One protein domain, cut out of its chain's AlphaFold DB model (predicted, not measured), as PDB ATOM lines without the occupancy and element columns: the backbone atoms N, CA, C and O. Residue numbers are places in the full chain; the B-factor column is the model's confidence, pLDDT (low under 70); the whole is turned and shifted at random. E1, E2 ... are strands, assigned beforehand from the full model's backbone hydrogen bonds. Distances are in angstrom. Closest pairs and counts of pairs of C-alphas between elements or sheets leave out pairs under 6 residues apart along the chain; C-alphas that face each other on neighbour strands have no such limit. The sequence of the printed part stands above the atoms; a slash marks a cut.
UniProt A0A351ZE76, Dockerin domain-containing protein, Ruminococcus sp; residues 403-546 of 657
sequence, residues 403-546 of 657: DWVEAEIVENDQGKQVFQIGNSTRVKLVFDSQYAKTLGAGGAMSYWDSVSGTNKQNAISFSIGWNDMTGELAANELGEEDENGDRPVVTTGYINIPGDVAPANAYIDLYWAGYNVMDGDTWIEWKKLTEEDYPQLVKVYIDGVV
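AT A GLANCE: This is residues 403 to 546 of the 657 residues of the protein "Dockerin domain-containing protein" of Ruminococcus sp (UniProt A0A351ZE76). Two strongly twisted sheets lie face to face as a sandwich, E2 E3 E8 E5 E6 on one side and E1 E11 E4 E7 on the other, their strands crossed at 52 degrees. Beyond the sandwich, at one end of the longest axis, lies the small hairpin of E9 and E10, while the long link from E6 to E7, residues 464 to 489, loops up to 26 A from the mean of all C-alphas. You have 144 printed residues with no named helix and eleven named strands, E1 to E11 in order along the chain; 72 residues are in these strands, and the class is all strand. Each sheet is antiparallel throughout, in the orders just named. The whole is compact, with a radius of gyration of the C-alphas of 15.9 A and spans of 50 by 34 by 31 A.

HOW THE PARTS SIT: Start with E1, residues 403 to 407, an edge strand whose neighbour is E11, residues 536 to 545; look for N 405 and O 542, 2.9 A apart. E1 runs on into E2, residues 409 to 411, across a break of 1 residue at 27 degrees, and here the chain changes sheets. E2 forms a hairpin with E3, residues 417 to 420, with N 410 and O 418 at 2.9 A. Next, E4, residues 426 to 432, is back in the first sheet, antiparallel to E11, with N 428 and O 541 at 2.9 A. E5, residues 442 to 449, and E6, residues 454 to 463, form a hairpin in the other sheet, with N 445 and O 460 at 2.8 A. E7, residues 490 to 496, is the neighbour of E4, with N 429 and O 493 at 2.8 A. Between the sheets, the closest C-alphas of E6 and E7 are those of Ser 463 and Gly 493, 5.9 A apart. E8, residues 505 to 511, is an inner strand: see N 419 and O 506 at 3.1 A toward E3, and N 444 and O 509 at 2.9 A toward E5. E9, residues 515 to 519, and E10, residues 522 to 527, form a hairpin, with N 517 and O 525 at 2.8 A; E9 is apart from E5, and E10 from E8.

IN THESE COORDINATES: Find C-alpha 403 at (51.228, 53.762, -34.040), where E1 begins. E4 runs 20.4 A, E5 22.2 A and E6 24.7 A. E7 and E8 run 19.7 A and 19.5 A. E11 runs 27.1 A to C-alpha 545 at (56.959, 53.826, -36.722).

THE WHOLE: The C-alphas of Ser 452 and Asn 484 are the two farthest apart, at 51.3 A. The printed part has no cut, and its one long link is E6 to E7. The mean pLDDT of the printed part is 75.7; look for values under 70 at, among others, residues 471 to 490.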
ATOM      1  N   ASP A 403      52.335  54.579 -34.542       86.12
ATOM      2  CA  ASP A 403      51.228  53.762 -34.040       86.12
ATOM      3  C   ASP A 403      51.724  52.592 -33.166       86.12
ATOM      4  O   ASP A 403      52.908  52.502 -32.834       86.12
ATOM      5  N   TRP A 404      50.806  51.724 -32.740       86.50
ATOM      6  CA  TRP A 404      51.078  50.582 -31.873       86.50
ATOM      7  C   TRP A 404      52.011  49.550 -32.518       86.50
ATOM      8  O   TRP A 404      51.625  48.833 -33.442       86.50
ATOM      9  N   VAL A 405      53.199  49.381 -31.939       86.62
ATOM     10  CA  VAL A 405      54.130  48.286 -32.250       86.62
ATOM     11  C   VAL A 405      54.283  47.361 -31.046       86.62
ATOM     12  O   VAL A 405      54.275  47.812 -29.901       86.62
ATOM     13  N   GLU A 406      54.380  46.051 -31.285       89.50
ATOM     14  CA  GLU A 406      54.535  45.062 -30.210       89.50
ATOM     15  C   GLU A 406      55.924  45.204 -29.559       89.50
ATOM     16  O   GLU A 406      56.944  45.240 -30.248       89.50
ATOM     17  N   ALA A 407      55.964  45.296 -28.229       87.56
ATOM     18  CA  ALA A 407      57.181  45.367 -27.431       87.56
ATOM     19  C   ALA A 407      57.542  43.995 -26.851       87.56
ATOM     20  O   ALA A 407      56.675  43.224 -26.438       87.56
ATOM     21  N   GLU A 408      58.843  43.716 -26.760       89.75
ATOM     22  CA  GLU A 408      59.343  42.486 -26.148       89.75
ATOM     23  C   GLU A 408      59.118  42.491 -24.627       89.75
ATOM     24  O   GLU A 408      59.488  43.436 -23.921       89.75
ATOM     25  N   ILE A 409      58.534  41.400 -24.121       88.06
ATOM     26  CA  ILE A 409      58.365  41.134 -22.691       88.06
ATOM     27  C   ILE A 409      59.480  40.185 -22.248       88.06
ATOM     28  O   ILE A 409      59.614  39.086 -22.785       88.06
ATOM     29  N   VAL A 410      60.241  40.579 -21.230       87.38
ATOM     30  CA  VAL A 410      61.309  39.764 -20.631       87.38
ATOM     31  C   VAL A 410      61.060  39.554 -19.138       87.38
ATOM     32  O   VAL A 410      60.323  40.310 -18.509       87.38
ATOM     33  N   GLU A 411      61.666  38.532 -18.539       83.75
ATOM     34  CA  GLU A 411      61.634  38.331 -17.084       83.75
ATOM     35  C   GLU A 411      62.875  38.939 -16.423       83.75
ATOM     36  O   GLU A 411      63.996  38.777 -16.908       83.75
ATOM     37  N   ASN A 412      62.689  39.638 -15.302       79.81
ATOM     38  CA  ASN A 412      63.804  40.130 -14.490       79.81
ATOM     39  C   ASN A 412      64.301  39.082 -13.474       79.81
ATOM     40  O   ASN A 412      63.680  38.042 -13.267       79.81
ATOM     41  N   ASP A 413      65.381  39.403 -12.753       79.06
ATOM     42  CA  ASP A 413      66.002  38.536 -11.731       79.06
ATOM     43  C   ASP A 413      65.067  38.124 -10.572       79.06
ATOM     44  O   ASP A 413      65.416  37.269  -9.756       79.06
ATOM     45  N   GLN A 414      63.887  38.744 -10.460       76.06
ATOM     46  CA  GLN A 414      62.858  38.451  -9.459       76.06
ATOM     47  C   GLN A 414      61.669  37.663 -10.038       76.06
ATOM     48  O   GLN A 414      60.690  37.450  -9.321       76.06
ATOM     49  N   GLY A 415      61.733  37.245 -11.308       75.62
ATOM     50  CA  GLY A 415      60.661  36.527 -12.003       75.62
ATOM     51  C   GLY A 415      59.457  37.401 -12.363       75.62
ATOM     52  O   GLY A 415      58.363  36.880 -12.558       75.62
ATOM     53  N   LYS A 416      59.618  38.733 -12.403       76.44
ATOM     54  CA  LYS A 416      58.568  39.649 -12.872       76.44
ATOM     55  C   LYS A 416      58.735  39.930 -14.361       76.44
ATOM     56  O   LYS A 416      59.853  40.180 -14.809       76.44
ATOM     57  N   GLN A 417      57.618  39.977 -15.083       82.56
ATOM     58  CA  GLN A 417      57.568  40.435 -16.470       82.56
ATOM     59  C   GLN A 417      57.848  41.945 -16.543       82.56
ATOM     60  O   GLN A 417      57.237  42.741 -15.822       82.56
ATOM     61  N   VAL A 418      58.781  42.336 -17.406       86.50
ATOM     62  CA  VAL A 418      59.207  43.718 -17.655       86.50
ATOM     63  C   VAL A 418      59.294  43.963 -19.161       86.50
ATOM     64  O   VAL A 418      59.536  43.035 -19.929       86.50
ATOM     65  N   PHE A 419      59.118  45.207 -19.590       87.19
ATOM     66  CA  PHE A 419      59.248  45.609 -20.994       87.19
ATOM     67  C   PHE A 419      59.859  47.007 -21.095       87.19
ATOM     68  O   PHE A 419      59.865  47.786 -20.134       87.19
ATOM     69  N   GLN A 420      60.402  47.322 -22.268       84.44
ATOM     70  CA  GLN A 420      60.922  48.653 -22.567       84.44
ATOM     71  C   GLN A 420      59.787  49.549 -23.050       84.44
ATOM     72  O   GLN A 420      59.150  49.244 -24.052       84.44
ATOM     73  N   ILE A 421      59.553  50.668 -22.363       79.56
ATOM     74  CA  ILE A 421      58.607  51.686 -22.849       79.56
ATOM     75  C   ILE A 421      59.232  52.512 -23.977       79.56
ATOM     76  O   ILE A 421      58.529  52.991 -24.868       79.56
ATOM     77  N   GLY A 422      60.556  52.693 -23.941       79.25
ATOM     78  CA  GLY A 422      61.227  53.656 -24.805       79.25
ATOM     79  C   GLY A 422      60.628  55.053 -24.627       79.25
ATOM     80  O   GLY A 422      60.209  55.425 -23.530       79.25
ATOM     81  N   ASN A 423      60.559  55.826 -25.706       76.38
ATOM     82  CA  ASN A 423      60.027  57.186 -25.656       76.38
ATOM     83  C   ASN A 423      58.500  57.254 -25.724       76.38
ATOM     84  O   ASN A 423      57.980  58.353 -25.812       76.38
ATOM     85  N   SER A 424      57.778  56.138 -25.650       84.75
ATOM     86  CA  SER A 424      56.331  56.100 -25.897       84.75
ATOM     87  C   SER A 424      55.516  57.052 -25.023       84.75
ATOM     88  O   SER A 424      55.804  57.250 -23.842       84.75
ATOM     89  N   THR A 425      54.471  57.616 -25.620       85.38
ATOM     90  CA  THR A 425      53.444  58.453 -24.981       85.38
ATOM     91  C   THR A 425      52.296  57.625 -24.413       85.38
ATOM     92  O   THR A 425      51.528  58.102 -23.578       85.38
ATOM     93  N   ARG A 426      52.188  56.363 -24.831       87.06
ATOM     94  CA  ARG A 426      51.121  55.448 -24.434       87.06
ATOM     95  C   ARG A 426      51.592  53.997 -24.455       87.06
ATOM     96  O   ARG A 426      52.512  53.632 -25.183       87.06
ATOM     97  N   VAL A 427      50.953  53.176 -23.629       88.38
ATOM     98  CA  VAL A 427      51.176  51.729 -23.553       88.38
ATOM     99  C   VAL A 427      49.828  51.018 -23.561       88.38
ATOM    100  O   VAL A 427      48.905  51.401 -22.837       88.38
ATOM    101  N   LYS A 428      49.732  49.955 -24.359       88.44
ATOM    102  CA  LYS A 428      48.596  49.035 -24.393       88.44
ATOM    103  C   LYS A 428      49.048  47.665 -23.915       88.44
ATOM    104  O   LYS A 428      50.014  47.093 -24.410       88.44
ATOM    105  N   LEU A 429      48.329  47.137 -22.940       86.88
ATOM    106  CA  LEU A 429      48.608  45.872 -22.279       86.88
ATOM    107  C   LEU A 429      47.538  44.867 -22.660       86.88
ATOM    108  O   LEU A 429      46.355  45.200 -22.624       86.88
ATOM    109  N   VAL A 430      47.937  43.645 -22.993       84.88
ATOM    110  CA  VAL A 430      47.017  42.581 -23.393       84.88
ATOM    111  C   VAL A 430      47.153  41.407 -22.439       84.88
ATOM    112  O   VAL A 430      48.238  40.840 -22.292       84.88
ATOM    113  N   PHE A 431      46.037  41.041 -21.809       81.06
ATOM    114  CA  PHE A 431      45.960  39.961 -20.834       81.06
ATOM    115  C   PHE A 431      45.110  38.800 -21.341       81.06
ATOM    116  O   PHE A 431      44.026  39.017 -21.887       81.06
ATOM    117  N   ASP A 432      45.573  37.581 -21.083       79.75
ATOM    118  CA  ASP A 432      44.797  36.356 -21.267       79.75
ATOM    119  C   ASP A 432      44.076  35.979 -19.962       79.75
ATOM    120  O   ASP A 432      44.691  35.901 -18.891       79.75
ATOM    121  N   SER A 433      42.752  35.801 -20.037       74.81
ATOM    122  CA  SER A 433      41.911  35.382 -18.913       74.81
ATOM    123  C   SER A 433      40.554  34.843 -19.360       74.81
ATOM    124  O   SER A 433      39.816  35.492 -20.099       74.81
ATOM    125  N   GLN A 434      40.127  33.728 -18.764       71.31
ATOM    126  CA  GLN A 434      38.766  33.199 -18.928       71.31
ATOM    127  C   GLN A 434      37.658  34.117 -18.364       71.31
ATOM    128  O   GLN A 434      36.480  33.919 -18.658       71.31
ATOM    129  N   TYR A 435      38.013  35.126 -17.559       70.19
ATOM    130  CA  TYR A 435      37.074  36.047 -16.896       70.19
ATOM    131  C   TYR A 435      37.053  37.453 -17.518       70.19
ATOM    132  O   TYR A 435      36.477  38.384 -16.955       70.19
ATOM    133  N   ALA A 436      37.674  37.614 -18.687       64.25
ATOM    134  CA  ALA A 436      37.956  38.891 -19.336       64.25
ATOM    135  C   ALA A 436      36.761  39.864 -19.456       64.25
ATOM    136  O   ALA A 436      36.918  41.063 -19.251       64.25
ATOM    137  N   LYS A 437      35.538  39.377 -19.714       59.88
ATOM    138  CA  LYS A 437      34.349  40.242 -19.910       59.88
ATOM    139  C   LYS A 437      33.816  40.896 -18.637       59.88
ATOM    140  O   LYS A 437      32.984  41.796 -18.710       59.88
ATOM    141  N   THR A 438      34.221  40.406 -17.473       65.25
ATOM    142  CA  THR A 438      33.626  40.801 -16.192       65.25
ATOM    143  C   THR A 438      34.667  41.108 -15.125       65.25
ATOM    144  O   THR A 438      34.327  41.303 -13.950       65.25
ATOM    145  N   LEU A 439      35.934  41.162 -15.534       70.38
ATOM    146  CA  LEU A 439      37.064  41.432 -14.673       70.38
ATOM    147  C   LEU A 439      36.967  42.861 -14.117       70.38
ATOM    148  O   LEU A 439      36.900  43.826 -14.869       70.38
ATOM    149  N   GLY A 440      36.946  42.993 -12.792       62.75
ATOM    150  CA  GLY A 440      36.960  44.288 -12.101       62.75
ATOM    151  C   GLY A 440      38.309  44.533 -11.435       62.75
ATOM    152  O   GLY A 440      38.364  44.802 -10.235       62.75
ATOM    153  N   ALA A 441      39.396  44.320 -12.174       66.31
ATOM    154  CA  ALA A 441      40.758  44.336 -11.657       66.31
ATOM    155  C   ALA A 441      41.680  45.188 -12.540       66.31
ATOM    156  O   ALA A 441      41.341  45.524 -13.674       66.31
ATOM    157  N   GLY A 442      42.833  45.566 -11.999       76.12
ATOM    158  CA  GLY A 442      43.751  46.494 -12.645       76.12
ATOM    159  C   GLY A 442      45.181  46.272 -12.188       76.12
ATOM    160  O   GLY A 442      45.525  45.248 -11.592       76.12
ATOM    161  N   GLY A 443      46.019  47.256 -12.446       81.62
ATOM    162  CA  GLY A 443      47.405  47.223 -12.026       81.62
ATOM    163  C   GLY A 443      47.957  48.619 -11.862       81.62
ATOM    164  O   GLY A 443      47.271  49.622 -12.077       81.62
ATOM    165  N   ALA A 444      49.221  48.667 -11.483       84.56
ATOM    166  CA  ALA A 444      49.997  49.879 -11.557       84.56
ATOM    167  C   ALA A 444      51.328  49.606 -12.249       84.56
ATOM    168  O   ALA A 444      51.941  48.550 -12.094       84.56
ATOM    169  N   MET A 445      51.767  50.576 -13.033       85.44
ATOM    170  CA  MET A 445      53.056  50.566 -13.687       85.44
ATOM    171  C   MET A 445      54.069  51.292 -12.811       85.44
ATOM    172  O   MET A 445      53.833  52.408 -12.329       85.44
ATOM    173  N   SER A 446      55.200  50.631 -12.614       84.69
ATOM    174  CA  SER A 446      56.375  51.176 -11.957       84.69
ATOM    175  C   SER A 446      57.415  51.533 -13.014       84.69
ATOM    176  O   SER A 446      57.623  50.766 -13.956       84.69
ATOM    177  N   TYR A 447      58.079  52.676 -12.861       81.50
ATOM    178  CA  TYR A 447      59.102  53.134 -13.803       81.50
ATOM    179  C   TYR A 447      60.280  53.789 -13.085       81.50
ATOM    180  O   TYR A 447      60.162  54.300 -11.967       81.50
ATOM    181  N   TRP A 448      61.436  53.786 -13.743       75.88
ATOM    182  CA  TRP A 448      62.584  54.558 -13.289       75.88
ATOM    183  C   TRP A 448      62.468  56.007 -13.761       75.88
ATOM    184  O   TRP A 448      62.422  56.276 -14.957       75.88
ATOM    185  N   ASP A 449      62.450  56.946 -12.821       72.19
ATOM    186  CA  ASP A 449      62.499  58.375 -13.113       72.19
ATOM    187  C   ASP A 449      63.963  58.831 -13.085       72.19
ATOM    188  O   ASP A 449      64.594  58.880 -12.022       72.19
ATOM    189  N   SER A 450      64.505  59.143 -14.265       66.38
ATOM    190  CA  SER A 450      65.893  59.580 -14.441       66.38
ATOM    191  C   SER A 450      66.153  60.971 -13.865       66.38
ATOM    192  O   SER A 450      67.252  61.215 -13.369       66.38
ATOM    193  N   VAL A 451      65.151  61.856 -13.856       65.94
ATOM    194  CA  VAL A 451      65.262  63.213 -13.301       65.94
ATOM    195  C   VAL A 451      65.420  63.132 -11.792       65.94
ATOM    196  O   VAL A 451      66.292  63.776 -11.205       65.94
ATOM    197  N   SER A 452      64.593  62.313 -11.143       67.25
ATOM    198  CA  SER A 452      64.688  62.136  -9.699       67.25
ATOM    199  C   SER A 452      65.703  61.091  -9.247       67.25
ATOM    200  O   SER A 452      65.965  61.021  -8.044       67.25
ATOM    201  N   GLY A 453      66.229  60.274 -10.162       72.56
ATOM    202  CA  GLY A 453      67.109  59.144  -9.862       72.56
ATOM    203  C   GLY A 453      66.451  58.100  -8.955       72.56
ATOM    204  O   GLY A 453      67.128  57.502  -8.117       72.56
ATOM    205  N   THR A 454      65.127  57.930  -9.042       75.81
ATOM    206  CA  THR A 454      64.376  57.024  -8.157       75.81
ATOM    207  C   THR A 454      63.382  56.157  -8.917       75.81
ATOM    208  O   THR A 454      62.786  56.586  -9.898       75.81
ATOM    209  N   ASN A 455      63.152  54.941  -8.416       79.00
ATOM    210  CA  ASN A 455      62.056  54.097  -8.882       79.00
ATOM    211  C   ASN A 455      60.721  54.634  -8.340       79.00
ATOM    212  O   ASN A 455      60.549  54.786  -7.124       79.00
ATOM    213  N   LYS A 456      59.780  54.911  -9.240       84.31
ATOM    214  CA  LYS A 456      58.410  55.318  -8.938       84.31
ATOM    215  C   LYS A 456      57.537  54.070  -8.905       84.31
ATOM    216  O   LYS A 456      57.012  53.642  -9.926       84.31
ATOM    217  N   GLN A 457      57.415  53.468  -7.725       84.94
ATOM    218  CA  GLN A 457      56.601  52.265  -7.557       84.94
ATOM    219  C   GLN A 457      55.109  52.582  -7.657       84.94
ATOM    220  O   GLN A 457      54.634  53.495  -6.979       84.94
ATOM    221  N   ASN A 458      54.381  51.784  -8.439       83.25
ATOM    222  CA  ASN A 458      52.927  51.858  -8.612       83.25
ATOM    223  C   ASN A 458      52.431  53.255  -8.994       83.25
ATOM    224  O   ASN A 458      51.407  53.727  -8.505       83.25
ATOM    225  N   ALA A 459      53.210  53.941  -9.823       81.31
ATOM    226  CA  ALA A 459      53.050  55.364 -10.059       81.31
ATOM    227  C   ALA A 459      51.905  55.686 -11.018       81.31
ATOM    228  O   ALA A 459      51.277  56.732 -10.878       81.31
ATOM    229  N   ILE A 460      51.620  54.789 -11.964       84.56
ATOM    230  CA  ILE A 460      50.555  54.982 -12.948       84.56
ATOM    231  C   ILE A 460      49.600  53.801 -12.852       84.56
ATOM    232  O   ILE A 460      49.973  52.674 -13.160       84.56
ATOM    233  N   SER A 461      48.387  54.044 -12.364       84.38
ATOM    234  CA  SER A 461      47.352  53.012 -12.256       84.38
ATOM    235  C   SER A 461      46.603  52.858 -13.575       84.38
ATOM    236  O   SER A 461      46.450  53.831 -14.305       84.38
ATOM    237  N   PHE A 462      46.097  51.658 -13.842       81.31
ATOM    238  CA  PHE A 462      45.190  51.394 -14.955       81.31
ATOM    239  C   PHE A 462      44.120  50.388 -14.547       81.31
ATOM    240  O   PHE A 462      44.307  49.581 -13.627       81.31
ATOM    241  N   SER A 463      43.010  50.418 -15.273       77.94
ATOM    242  CA  SER A 463      41.952  49.417 -15.170       77.94
ATOM    243  C   SER A 463      41.914  48.564 -16.428       77.94
ATOM    244  O   SER A 463      42.176  49.039 -17.529       77.94
ATOM    245  N   ILE A 464      41.590  47.288 -16.267       77.00
ATOM    246  CA  ILE A 464      41.406  46.384 -17.395       77.00
ATOM    247  C   ILE A 464      39.956  46.480 -17.884       77.00
ATOM    248  O   ILE A 464      39.027  46.510 -17.078       77.00
ATOM    249  N   GLY A 465      39.757  46.537 -19.203       68.69
ATOM    250  CA  GLY A 465      38.432  46.690 -19.816       68.69
ATOM    251  C   GLY A 465      37.916  48.133 -19.850       68.69
ATOM    252  O   GLY A 465      36.807  48.377 -20.325       68.69
ATOM    253  N   TRP A 466      38.722  49.094 -19.401       71.69
ATOM    254  CA  TRP A 466      38.449  50.525 -19.474       71.69
ATOM    255  C   TRP A 466      39.607  51.225 -20.184       71.69
ATOM    256  O   TRP A 466      40.770  51.020 -19.839       71.69
ATOM    257  N   ASN A 467      39.294  52.021 -21.200       73.50
ATOM    258  CA  ASN A 467      40.280  52.795 -21.930       73.50
ATOM    259  C   ASN A 467      40.344  54.208 -21.342       73.50
ATOM    260  O   ASN A 467      39.531  55.069 -21.674       73.50
ATOM    261  N   ASP A 468      41.339  54.451 -20.488       67.19
ATOM    262  CA  ASP A 468      41.568  55.762 -19.867       67.19
ATOM    263  C   ASP A 468      41.912  56.868 -20.882       67.19
ATOM    264  O   ASP A 468      41.803  58.050 -20.558       67.19
ATOM    265  N   MET A 469      42.289  56.516 -22.116       70.00
ATOM    266  CA  MET A 469      42.571  57.490 -23.175       70.00
ATOM    267  C   MET A 469      41.293  58.004 -23.842       70.00
ATOM    268  O   MET A 469      41.235  59.167 -24.227       70.00
ATOM    269  N   THR A 470      40.270  57.154 -23.987       72.44
ATOM    270  CA  THR A 470      38.997  57.525 -24.636       72.44
ATOM    271  C   THR A 470      37.869  57.782 -23.640       72.44
ATOM    272  O   THR A 470      36.865  58.393 -23.999       72.44
ATOM    273  N   GLY A 471      38.019  57.347 -22.386       68.56
ATOM    274  CA  GLY A 471      36.958  57.403 -21.380       68.56
ATOM    275  C   GLY A 471      35.813  56.425 -21.659       68.56
ATOM    276  O   GLY A 471      34.686  56.661 -21.220       68.56
ATOM    277  N   GLU A 472      36.084  55.349 -22.403       65.06
ATOM    278  CA  GLU A 472      35.095  54.346 -22.803       65.06
ATOM    279  C   GLU A 472      35.494  52.937 -22.337       65.06
ATOM    280  O   GLU A 472      36.667  52.627 -22.118       65.06
ATOM    281  N   LEU A 473      34.508  52.043 -22.207       61.91
ATOM    282  CA  LEU A 473      34.772  50.617 -22.000       61.91
ATOM    283  C   LEU A 473      35.492  50.051 -23.231       61.91
ATOM    284  O   LEU A 473      35.010  50.196 -24.353       61.91
ATOM    285  N   ALA A 474      36.604  49.342 -23.024       60.22
ATOM    286  CA  ALA A 474      37.468  48.798 -24.080       60.22
ATOM    287  C   ALA A 474      36.870  47.561 -24.796       60.22
ATOM    288  O   ALA A 474      37.597  46.706 -25.295       60.22
ATOM    289  N   ALA A 475      35.540  47.438 -24.829       48.09
ATOM    290  CA  ALA A 475      34.791  46.198 -25.043       48.09
ATOM    291  C   ALA A 475      34.999  45.484 -26.400       48.09
ATOM    292  O   ALA A 475      34.445  44.404 -26.582       48.09
ATOM    293  N   ASN A 476      35.776  46.034 -27.341       50.62
ATOM    294  CA  ASN A 476      35.733  45.628 -28.751       50.62
ATOM    295  C   ASN A 476      37.079  45.309 -29.425       50.62
ATOM    296  O   ASN A 476      37.105  45.123 -30.639       50.62
ATOM    297  N   GLU A 477      38.186  45.176 -28.700       54.03
ATOM    298  CA  GLU A 477      39.472  44.815 -29.322       54.03
ATOM    299  C   GLU A 477      39.683  43.301 -29.392       54.03
ATOM    300  O   GLU A 477      40.582  42.736 -28.772       54.03
ATOM    301  N   LEU A 478      38.797  42.623 -30.112       52.31
ATOM    302  CA  LEU A 478      38.883  41.183 -30.331       52.31
ATOM    303  C   LEU A 478      39.839  40.900 -31.500       52.31
ATOM    304  O   LEU A 478      39.698  41.507 -32.561       52.31
ATOM    305  N   GLY A 479      40.787  39.978 -31.302       48.59
ATOM    306  CA  GLY A 479      41.667  39.472 -32.361       48.59
ATOM    307  C   GLY A 479      40.918  38.704 -33.461       48.59
ATOM    308  O   GLY A 479      39.692  38.557 -33.406       48.59
ATOM    309  N   GLU A 480      41.666  38.217 -34.457       45.25
ATOM    310  CA  GLU A 480      41.129  37.378 -35.538       45.25
ATOM    311  C   GLU A 480      40.419  36.132 -34.974       45.25
ATOM    312  O   GLU A 480      40.848  35.567 -33.966       45.25
ATOM    313  N   GLU A 481      39.300  35.743 -35.598       50.34
ATOM    314  CA  GLU A 481      38.608  34.484 -35.290       50.34
ATOM    315  C   GLU A 481      39.566  33.313 -35.496       50.34
ATOM    316  O   GLU A 481      40.221  33.217 -36.538       50.34
ATOM    317  N   ASP A 482      39.635  32.416 -34.514       53.62
ATOM    318  CA  ASP A 482      40.315  31.148 -34.711       53.62
ATOM    319  C   ASP A 482      39.550  30.265 -35.717       53.62
ATOM    320  O   ASP A 482      38.459  30.583 -36.201       53.62
ATOM    321  N   GLU A 483      40.122  29.104 -36.024       45.09
ATOM    322  CA  GLU A 483      39.572  28.118 -36.961       45.09
ATOM    323  C   GLU A 483      38.153  27.629 -36.590       45.09
ATOM    324  O   GLU A 483      37.472  27.011 -37.414       45.09
ATOM    325  N   ASN A 484      37.706  27.893 -35.356       52.19
ATOM    326  CA  ASN A 484      36.416  27.500 -34.800       52.19
ATOM    327  C   ASN A 484      35.402  28.657 -34.747       52.19
ATOM    328  O   ASN A 484      34.257  28.429 -34.350       52.19
ATOM    329  N   GLY A 485      35.783  29.867 -35.171       48.66
ATOM    330  CA  GLY A 485      34.955  31.072 -35.051       48.66
ATOM    331  C   GLY A 485      34.939  31.659 -33.637       48.66
ATOM    332  O   GLY A 485      34.088  32.492 -33.314       48.66
ATOM    333  N   ASP A 486      35.868  31.234 -32.777       51.72
ATOM    334  CA  ASP A 486      36.034  31.785 -31.441       51.72
ATOM    335  C   ASP A 486      37.082  32.904 -31.484       51.72
ATOM    336  O   ASP A 486      38.204  32.742 -31.964       51.72
ATOM    337  N   ARG A 487      36.720  34.084 -30.970       51.88
ATOM    338  CA  ARG A 487      37.675  35.186 -30.796       51.88
ATOM    339  C   ARG A 487      38.342  35.071 -29.426       51.88
ATOM    340  O   ARG A 487      37.611  34.952 -28.434       51.88
ATOM    341  N   PRO A 488      39.683  35.168 -29.322       55.31
ATOM    342  CA  PRO A 488      40.347  35.183 -28.028       55.31
ATOM    343  C   PRO A 488      39.799  36.337 -27.185       55.31
ATOM    344  O   PRO A 488      39.798  37.494 -27.615       55.31
ATOM    345  N   VAL A 489      39.304  36.027 -25.983       56.19
ATOM    346  CA  VAL A 489      38.787  37.037 -25.051       56.19
ATOM    347  C   VAL A 489      39.968  37.654 -24.307       56.19
ATOM    348  O   VAL A 489      40.215  37.378 -23.138       56.19
ATOM    349  N   VAL A 490      40.739  38.470 -25.016       60.28
ATOM    350  CA  VAL A 490      41.819  39.260 -24.429       60.28
ATOM    351  C   VAL A 490      41.238  40.484 -23.738       60.28
ATOM    352  O   VAL A 490      40.356  41.158 -24.267       60.28
ATOM    353  N   THR A 491      41.733  40.768 -22.536       74.00
ATOM    354  CA  THR A 491      41.341  41.977 -21.805       74.00
ATOM    355  C   THR A 491      42.465  42.987 -21.894       74.00
ATOM    356  O   THR A 491      43.612  42.646 -21.609       74.00
ATOM    357  N   THR A 492      42.158  44.215 -22.306       80.38
ATOM    358  CA  THR A 492      43.174  45.243 -22.531       80.38
ATOM    359  C   THR A 492      43.200  46.281 -21.417       80.38
ATOM    360  O   THR A 492      42.168  46.619 -20.829       80.38
ATOM    361  N   GLY A 493      44.405  46.740 -21.089       80.88
ATOM    362  CA  GLY A 493      44.657  47.868 -20.199       80.88
ATOM    363  C   GLY A 493      45.389  48.967 -20.957       80.88
ATOM    364  O   GLY A 493      46.275  48.675 -21.761       80.88
ATOM    365  N   TYR A 494      45.023  50.216 -20.695       85.75
ATOM    366  CA  TYR A 494      45.586  51.385 -21.362       85.75
ATOM    367  C   TYR A 494      46.274  52.300 -20.373       85.75
ATOM    368  O   TYR A 494      45.743  52.569 -19.298       85.75
ATOM    369  N   ILE A 495      47.452  52.783 -20.749       84.75
ATOM    370  CA  ILE A 495      48.246  53.681 -19.925       84.75
ATOM    371  C   ILE A 495      48.687  54.865 -20.778       84.75
ATOM    372  O   ILE A 495      49.439  54.688 -21.733       84.75
ATOM    373  N   ASN A 496      48.272  56.071 -20.392       85.38
ATOM    374  CA  ASN A 496      48.920  57.297 -20.852       85.38
ATOM    375  C   ASN A 496      50.236  57.464 -20.096       85.38
ATOM    376  O   ASN A 496      50.250  57.429 -18.863       85.38
ATOM    377  N   ILE A 497      51.329  57.645 -20.826       82.62
ATOM    378  CA  ILE A 497      52.652  57.888 -20.263       82.62
ATOM    379  C   ILE A 497      52.822  59.400 -20.100       82.62
ATOM    380  O   ILE A 497      52.844  60.122 -21.099       82.62
ATOM    381  N   PRO A 498      52.936  59.911 -18.860       78.44
ATOM    382  CA  PRO A 498      53.261  61.311 -18.638       78.44
ATOM    383  C   PRO A 498      54.564  61.695 -19.349       78.44
ATOM    384  O   PRO A 498      55.505  60.903 -19.406       78.44
ATOM    385  N   GLY A 499      54.636  62.923 -19.865       75.19
ATOM    386  CA  GLY A 499      55.808  63.391 -20.612       75.19
ATOM    387  C   GLY A 499      57.116  63.335 -19.810       75.19
ATOM    388  O   GLY A 499      58.179  63.155 -20.393       75.19
ATOM    389  N   ASP A 500      57.054  63.425 -18.480       72.94
ATOM    390  CA  ASP A 500      58.220  63.374 -17.590       72.94
ATOM    391  C   ASP A 500      58.705  61.953 -17.253       72.94
ATOM    392  O   ASP A 500      59.659  61.783 -16.488       72.94
ATOM    393  N   VAL A 501      58.085  60.920 -17.832       77.94
ATOM    394  CA  VAL A 501      58.553  59.538 -17.713       77.94
ATOM    395  C   VAL A 501      59.709  59.288 -18.677       77.94
ATOM    396  O   VAL A 501      59.588  59.418 -19.898       77.94
ATOM    397  N   ALA A 502      60.841  58.883 -18.103       68.94
ATOM    398  CA  ALA A 502      62.041  58.547 -18.848       68.94
ATOM    399  C   ALA A 502      61.884  57.230 -19.635       68.94
ATOM    400  O   ALA A 502      61.220  56.305 -19.154       68.94
ATOM    401  N   PRO A 503      62.563  57.098 -20.788       68.44
ATOM    402  CA  PRO A 503      62.685  55.831 -21.501       68.44
ATOM    403  C   PRO A 503      63.500  54.831 -20.679       68.44
ATOM    404  O   PRO A 503      64.729  54.823 -20.704       68.44
ATOM    405  N   ALA A 504      62.814  54.005 -19.899       73.62
ATOM    406  CA  ALA A 504      63.429  53.003 -19.044       73.62
ATOM    407  C   ALA A 504      62.582  51.729 -18.987       73.62
ATOM    408  O   ALA A 504      61.432  51.698 -19.437       73.62
ATOM    409  N   ASN A 505      63.151  50.685 -18.375       71.50
ATOM    410  CA  ASN A 505      62.411  49.477 -18.044       71.50
ATOM    411  C   ASN A 505      61.228  49.861 -17.161       71.50
ATOM    412  O   ASN A 505      61.410  50.382 -16.052       71.50
ATOM    413  N   ALA A 506      60.035  49.537 -17.633       77.88
ATOM    414  CA  ALA A 506      58.867  49.514 -16.788       77.88
ATOM    415  C   ALA A 506      58.505  48.078 -16.467       77.88
ATOM    416  O   ALA A 506      58.772  47.135 -17.219       77.88
ATOM    417  N   TYR A 507      57.895  47.919 -15.309       83.25
ATOM    418  CA  TYR A 507      57.288  46.663 -14.937       83.25
ATOM    419  C   TYR A 507      55.931  46.932 -14.326       83.25
ATOM    420  O   TYR A 507      55.657  48.016 -13.801       83.25
ATOM    421  N   ILE A 508      55.078  45.926 -14.423       78.19
ATOM    422  CA  ILE A 508      53.705  46.034 -13.968       78.19
ATOM    423  C   ILE A 508      53.574  45.263 -12.671       78.19
ATOM    424  O   ILE A 508      53.954  44.096 -12.571       78.19
ATOM    425  N   ASP A 509      53.006  45.932 -11.682       79.19
ATOM    426  CA  ASP A 509      52.477  45.300 -10.491       79.19
ATOM    427  C   ASP A 509      50.971  45.110 -10.698       79.19
ATOM    428  O   ASP A 509      50.194  46.062 -10.798       79.19
ATOM    429  N   LEU A 510      50.564  43.851 -10.833       78.69
ATOM    430  CA  LEU A 510      49.182  43.472 -11.107       78.69
ATOM    431  C   LEU A 510      48.439  43.218  -9.796       78.69
ATOM    432  O   LEU A 510      48.945  42.535  -8.902       78.69
ATOM    433  N   TYR A 511      47.224  43.757  -9.692       77.25
ATOM    434  CA  TYR A 511      46.382  43.632  -8.508       77.25
ATOM    435  C   TYR A 511      45.064  42.951  -8.863       77.25
ATOM    436  O   TYR A 511      44.127  43.560  -9.380       77.25
ATOM    437  N   TRP A 512      44.969  41.668  -8.524       74.88
ATOM    438  CA  TRP A 512      43.794  40.855  -8.809       74.88
ATOM    439  C   TRP A 512      42.833  40.837  -7.623       74.88
ATOM    440  O   TRP A 512      43.141  40.305  -6.559       74.88
ATOM    441  N   ALA A 513      41.649  41.428  -7.798       71.94
ATOM    442  CA  ALA A 513      40.620  41.468  -6.757       71.94
ATOM    443  C   ALA A 513      39.528  40.401  -6.957       71.94
ATOM    444  O   ALA A 513      39.065  39.788  -5.989       71.94
ATOM    445  N   GLY A 514      39.093  40.188  -8.202       76.12
ATOM    446  CA  GLY A 514      37.936  39.358  -8.521       76.12
ATOM    447  C   GLY A 514      37.300  39.690  -9.872       76.12
ATOM    448  O   GLY A 514      37.808  40.521 -10.627       76.12
ATOM    449  N   TYR A 515      36.171  39.047 -10.152       78.12
ATOM    450  CA  TYR A 515      35.356  39.269 -11.343       78.12
ATOM    451  C   TYR A 515      33.862  39.232 -11.003       78.12
ATOM    452  O   TYR A 515      33.429  38.594 -10.035       78.12
ATOM    453  N   ASN A 516      33.062  39.922 -11.813       78.44
ATOM    454  CA  ASN A 516      31.609  39.875 -11.728       78.44
ATOM    455  C   ASN A 516      31.080  38.615 -12.425       78.44
ATOM    456  O   ASN A 516      31.525  38.239 -13.505       78.44
ATOM    457  N   VAL A 517      30.096  37.955 -11.836       78.81
ATOM    458  CA  VAL A 517      29.313  36.924 -12.517       78.81
ATOM    459  C   VAL A 517      28.076  37.604 -13.085       78.81
ATOM    460  O   VAL A 517      27.332  38.243 -12.340       78.81
ATOM    461  N   MET A 518      27.869  37.476 -14.392       75.06
ATOM    462  CA  MET A 518      26.745  38.075 -15.113       75.06
ATOM    463  C   MET A 518      25.870  36.972 -15.722       75.06
ATOM    464  O   MET A 518      26.394  35.955 -16.178       75.06
ATOM    465  N   ASP A 519      24.554  37.178 -15.744       75.06
ATOM    466  CA  ASP A 519      23.582  36.398 -16.523       75.06
ATOM    467  C   ASP A 519      22.921  37.339 -17.543       75.06
ATOM    468  O   ASP A 519      22.083  38.180 -17.195       75.06
ATOM    469  N   GLY A 520      23.391  37.287 -18.791       73.50
ATOM    470  CA  GLY A 520      23.158  38.362 -19.759       73.50
ATOM    471  C   GLY A 520      23.700  39.698 -19.233       73.50
ATOM    472  O   GLY A 520      24.836  39.765 -18.771       73.50
ATOM    473  N   ASP A 521      22.865  40.739 -19.241       73.00
ATOM    474  CA  ASP A 521      23.203  42.066 -18.695       73.00
ATOM    475  C   ASP A 521      22.949  42.183 -17.179       73.00
ATOM    476  O   ASP A 521      23.104  43.254 -16.587       73.00
ATOM    477  N   THR A 522      22.524  41.098 -16.522       74.81
ATOM    478  CA  THR A 522      22.176  41.117 -15.097       74.81
ATOM    479  C   THR A 522      23.375  40.720 -14.251       74.81
ATOM    480  O   THR A 522      23.883  39.607 -14.360       74.81
ATOM    481  N   TRP A 523      23.798  41.612 -13.357       85.06
ATOM    482  CA  TRP A 523      24.799  41.292 -12.343       85.06
ATOM    483  C   TRP A 523      24.247  40.308 -11.306       85.06
ATOM    484  O   TRP A 523      23.171  40.534 -10.748       85.06
ATOM    485  N   ILE A 524      24.992  39.232 -11.040       90.12
ATOM    486  CA  ILE A 524      24.605  38.163 -10.111       90.12
ATOM    487  C   ILE A 524      25.379  38.268  -8.797       90.12
ATOM    488  O   ILE A 524      24.779  38.425  -7.734       90.12
ATOM    489  N   GLU A 525      26.705  38.149  -8.855       88.81
ATOM    490  CA  GLU A 525      27.572  38.160  -7.674       88.81
ATOM    491  C   GLU A 525      29.019  38.541  -8.024       88.81
ATOM    492  O   GLU A 525      29.437  38.454  -9.175       88.81
ATOM    493  N   TRP A 526      29.805  38.932  -7.018       84.69
ATOM    494  CA  TRP A 526      31.252  39.135  -7.143       84.69
ATOM    495  C   TRP A 526      32.013  37.909  -6.636       84.69
ATOM    496  O   TRP A 526      31.800  37.478  -5.497       84.69
ATOM    497  N   LYS A 527      32.946  37.385  -7.437       83.69
ATOM    498  CA  LYS A 527      33.837  36.283  -7.052       83.69
ATOM    499  C   LYS A 527      35.274  36.761  -6.920       83.69
ATOM    500  O   LYS A 527      35.771  37.493  -7.766       83.69
ATOM    501  N   LYS A 528      35.958  36.321  -5.861       84.56
ATOM    502  CA  LYS A 528      37.401  36.551  -5.693       84.56
ATOM    503  C   LYS A 528      38.186  35.613  -6.605       84.56
ATOM    504  O   LYS A 528      37.846  34.436  -6.683       84.56
ATOM    505  N   LEU A 529      39.237  36.133  -7.235       79.94
ATOM    506  CA  LEU A 529      40.199  35.332  -7.994       79.94
ATOM    507  C   LEU A 529      41.100  34.541  -7.035       79.94
ATOM    508  O   LEU A 529      41.420  35.020  -5.943       79.94
ATOM    509  N   THR A 530      41.506  33.344  -7.453       81.62
ATOM    510  CA  THR A 530      42.599  32.581  -6.832       81.62
ATOM    511  C   THR A 530      43.863  32.673  -7.692       81.62
ATOM    512  O   THR A 530      43.789  33.138  -8.824       81.62
ATOM    513  N   GLU A 531      45.033  32.269  -7.182       75.81
ATOM    514  CA  GLU A 531      46.296  32.362  -7.943       75.81
ATOM    515  C   GLU A 531      46.248  31.623  -9.291       75.81
ATOM    516  O   GLU A 531      46.829  32.094 -10.263       75.81
ATOM    517  N   GLU A 532      45.507  30.515  -9.376       77.88
ATOM    518  CA  GLU A 532      45.301  29.747 -10.616       77.88
ATOM    519  C   GLU A 532      44.431  30.494 -11.644       77.88
ATOM    520  O   GLU A 532      44.446  30.169 -12.828       77.88
ATOM    521  N   ASP A 533      43.682  31.505 -11.197       74.94
ATOM    522  CA  ASP A 533      42.752  32.291 -12.004       74.94
ATOM    523  C   ASP A 533      43.343  33.633 -12.478       74.94
ATOM    524  O   ASP A 533      42.668  34.383 -13.192       74.94
ATOM    525  N   TYR A 534      44.557  33.986 -12.042       78.31
ATOM    526  CA  TYR A 534      45.147  35.297 -12.314       78.31
ATOM    527  C   TYR A 534      45.400  35.502 -13.814       78.31
ATOM    528  O   TYR A 534      46.115  34.699 -14.418       78.31
ATOM    529  N   PRO A 535      44.868  36.587 -14.412       78.12
ATOM    530  CA  PRO A 535      45.192  36.945 -15.783       78.12
ATOM    531  C   PRO A 535      46.699  37.077 -16.002       78.12
ATOM    532  O   PRO A 535      47.421  37.596 -15.144       78.12
ATOM    533  N   GLN A 536      47.157  36.629 -17.167       80.56
ATOM    534  CA  GLN A 536      48.568  36.654 -17.552       80.56
ATOM    535  C   GLN A 536      48.795  37.717 -18.624       80.56
ATOM    536  O   GLN A 536      48.025  37.798 -19.580       80.56
ATOM    537  N   LEU A 537      49.838  38.540 -18.479       83.94
ATOM    538  CA  LEU A 537      50.228  39.492 -19.520       83.94
ATOM    539  C   LEU A 537      50.857  38.718 -20.682       83.94
ATOM    540  O   LEU A 537      51.884  38.061 -20.498       83.94
ATOM    541  N   VAL A 538      50.245  38.811 -21.864       86.06
ATOM    542  CA  VAL A 538      50.683  38.080 -23.064       86.06
ATOM    543  C   VAL A 538      51.311  38.980 -24.116       86.06
ATOM    544  O   VAL A 538      52.212  38.529 -24.816       86.06
ATOM    545  N   LYS A 539      50.871  40.241 -24.228       88.50
ATOM    546  CA  LYS A 539      51.453  41.217 -25.160       88.50
ATOM    547  C   LYS A 539      51.486  42.616 -24.574       88.50
ATOM    548  O   LYS A 539      50.628  42.990 -23.770       88.50
ATOM    549  N   VAL A 540      52.448  43.396 -25.044       89.25
ATOM    550  CA  VAL A 540      52.555  44.828 -24.786       89.25
ATOM    551  C   VAL A 540      52.725  45.532 -26.119       89.25
ATOM    552  O   VAL A 540      53.489  45.071 -26.958       89.25
ATOM    553  N   TYR A 541      52.024  46.642 -26.306       89.94
ATOM    554  CA  TYR A 541      52.201  47.535 -27.440       89.94
ATOM    555  C   TYR A 541      52.618  48.919 -26.952       89.94
ATOM    556  O   TYR A 541      52.105  49.414 -25.942       89.94
ATOM    557  N   ILE A 542      53.547  49.525 -27.682       88.88
ATOM    558  CA  ILE A 542      54.132  50.842 -27.422       88.88
ATOM    559  C   ILE A 542      54.097  51.685 -28.707       88.88
ATOM    560  O   ILE A 542      53.694  51.178 -29.753       88.88
ATOM    561  N   ASP A 543      54.510  52.949 -28.651       86.06
ATOM    562  CA  ASP A 543      54.588  53.790 -29.850       86.06
ATOM    563  C   ASP A 543      55.811  53.413 -30.705       86.06
ATOM    564  O   ASP A 543      56.934  53.320 -30.202       86.06
ATOM    565  N   GLY A 544      55.614  53.253 -32.013       82.62
ATOM    566  CA  GLY A 544      56.692  53.049 -32.981       82.62
ATOM    567  C   GLY A 544      56.293  53.462 -34.394       82.62
ATOM    568  O   GLY A 544      55.120  53.718 -34.659       82.62
ATOM    569  N   VAL A 545      57.269  53.547 -35.310       77.19
ATOM    570  CA  VAL A 545      56.959  53.826 -36.722       77.19
ATOM    571  C   VAL A 545      56.178  52.655 -37.292       77.19
ATOM    572  O   VAL A 545      56.666  51.524 -37.289       77.19
ATOM    573  N   VAL A 546      55.010  52.954 -37.842       81.31
ATOM    574  CA  VAL A 546      54.347  52.086 -38.805       81.31
ATOM    575  C   VAL A 546      54.620  52.652 -40.188       81.31
ATOM    576  O   VAL A 546      54.525  53.859 -40.413       81.31
TER     577      VAL A 546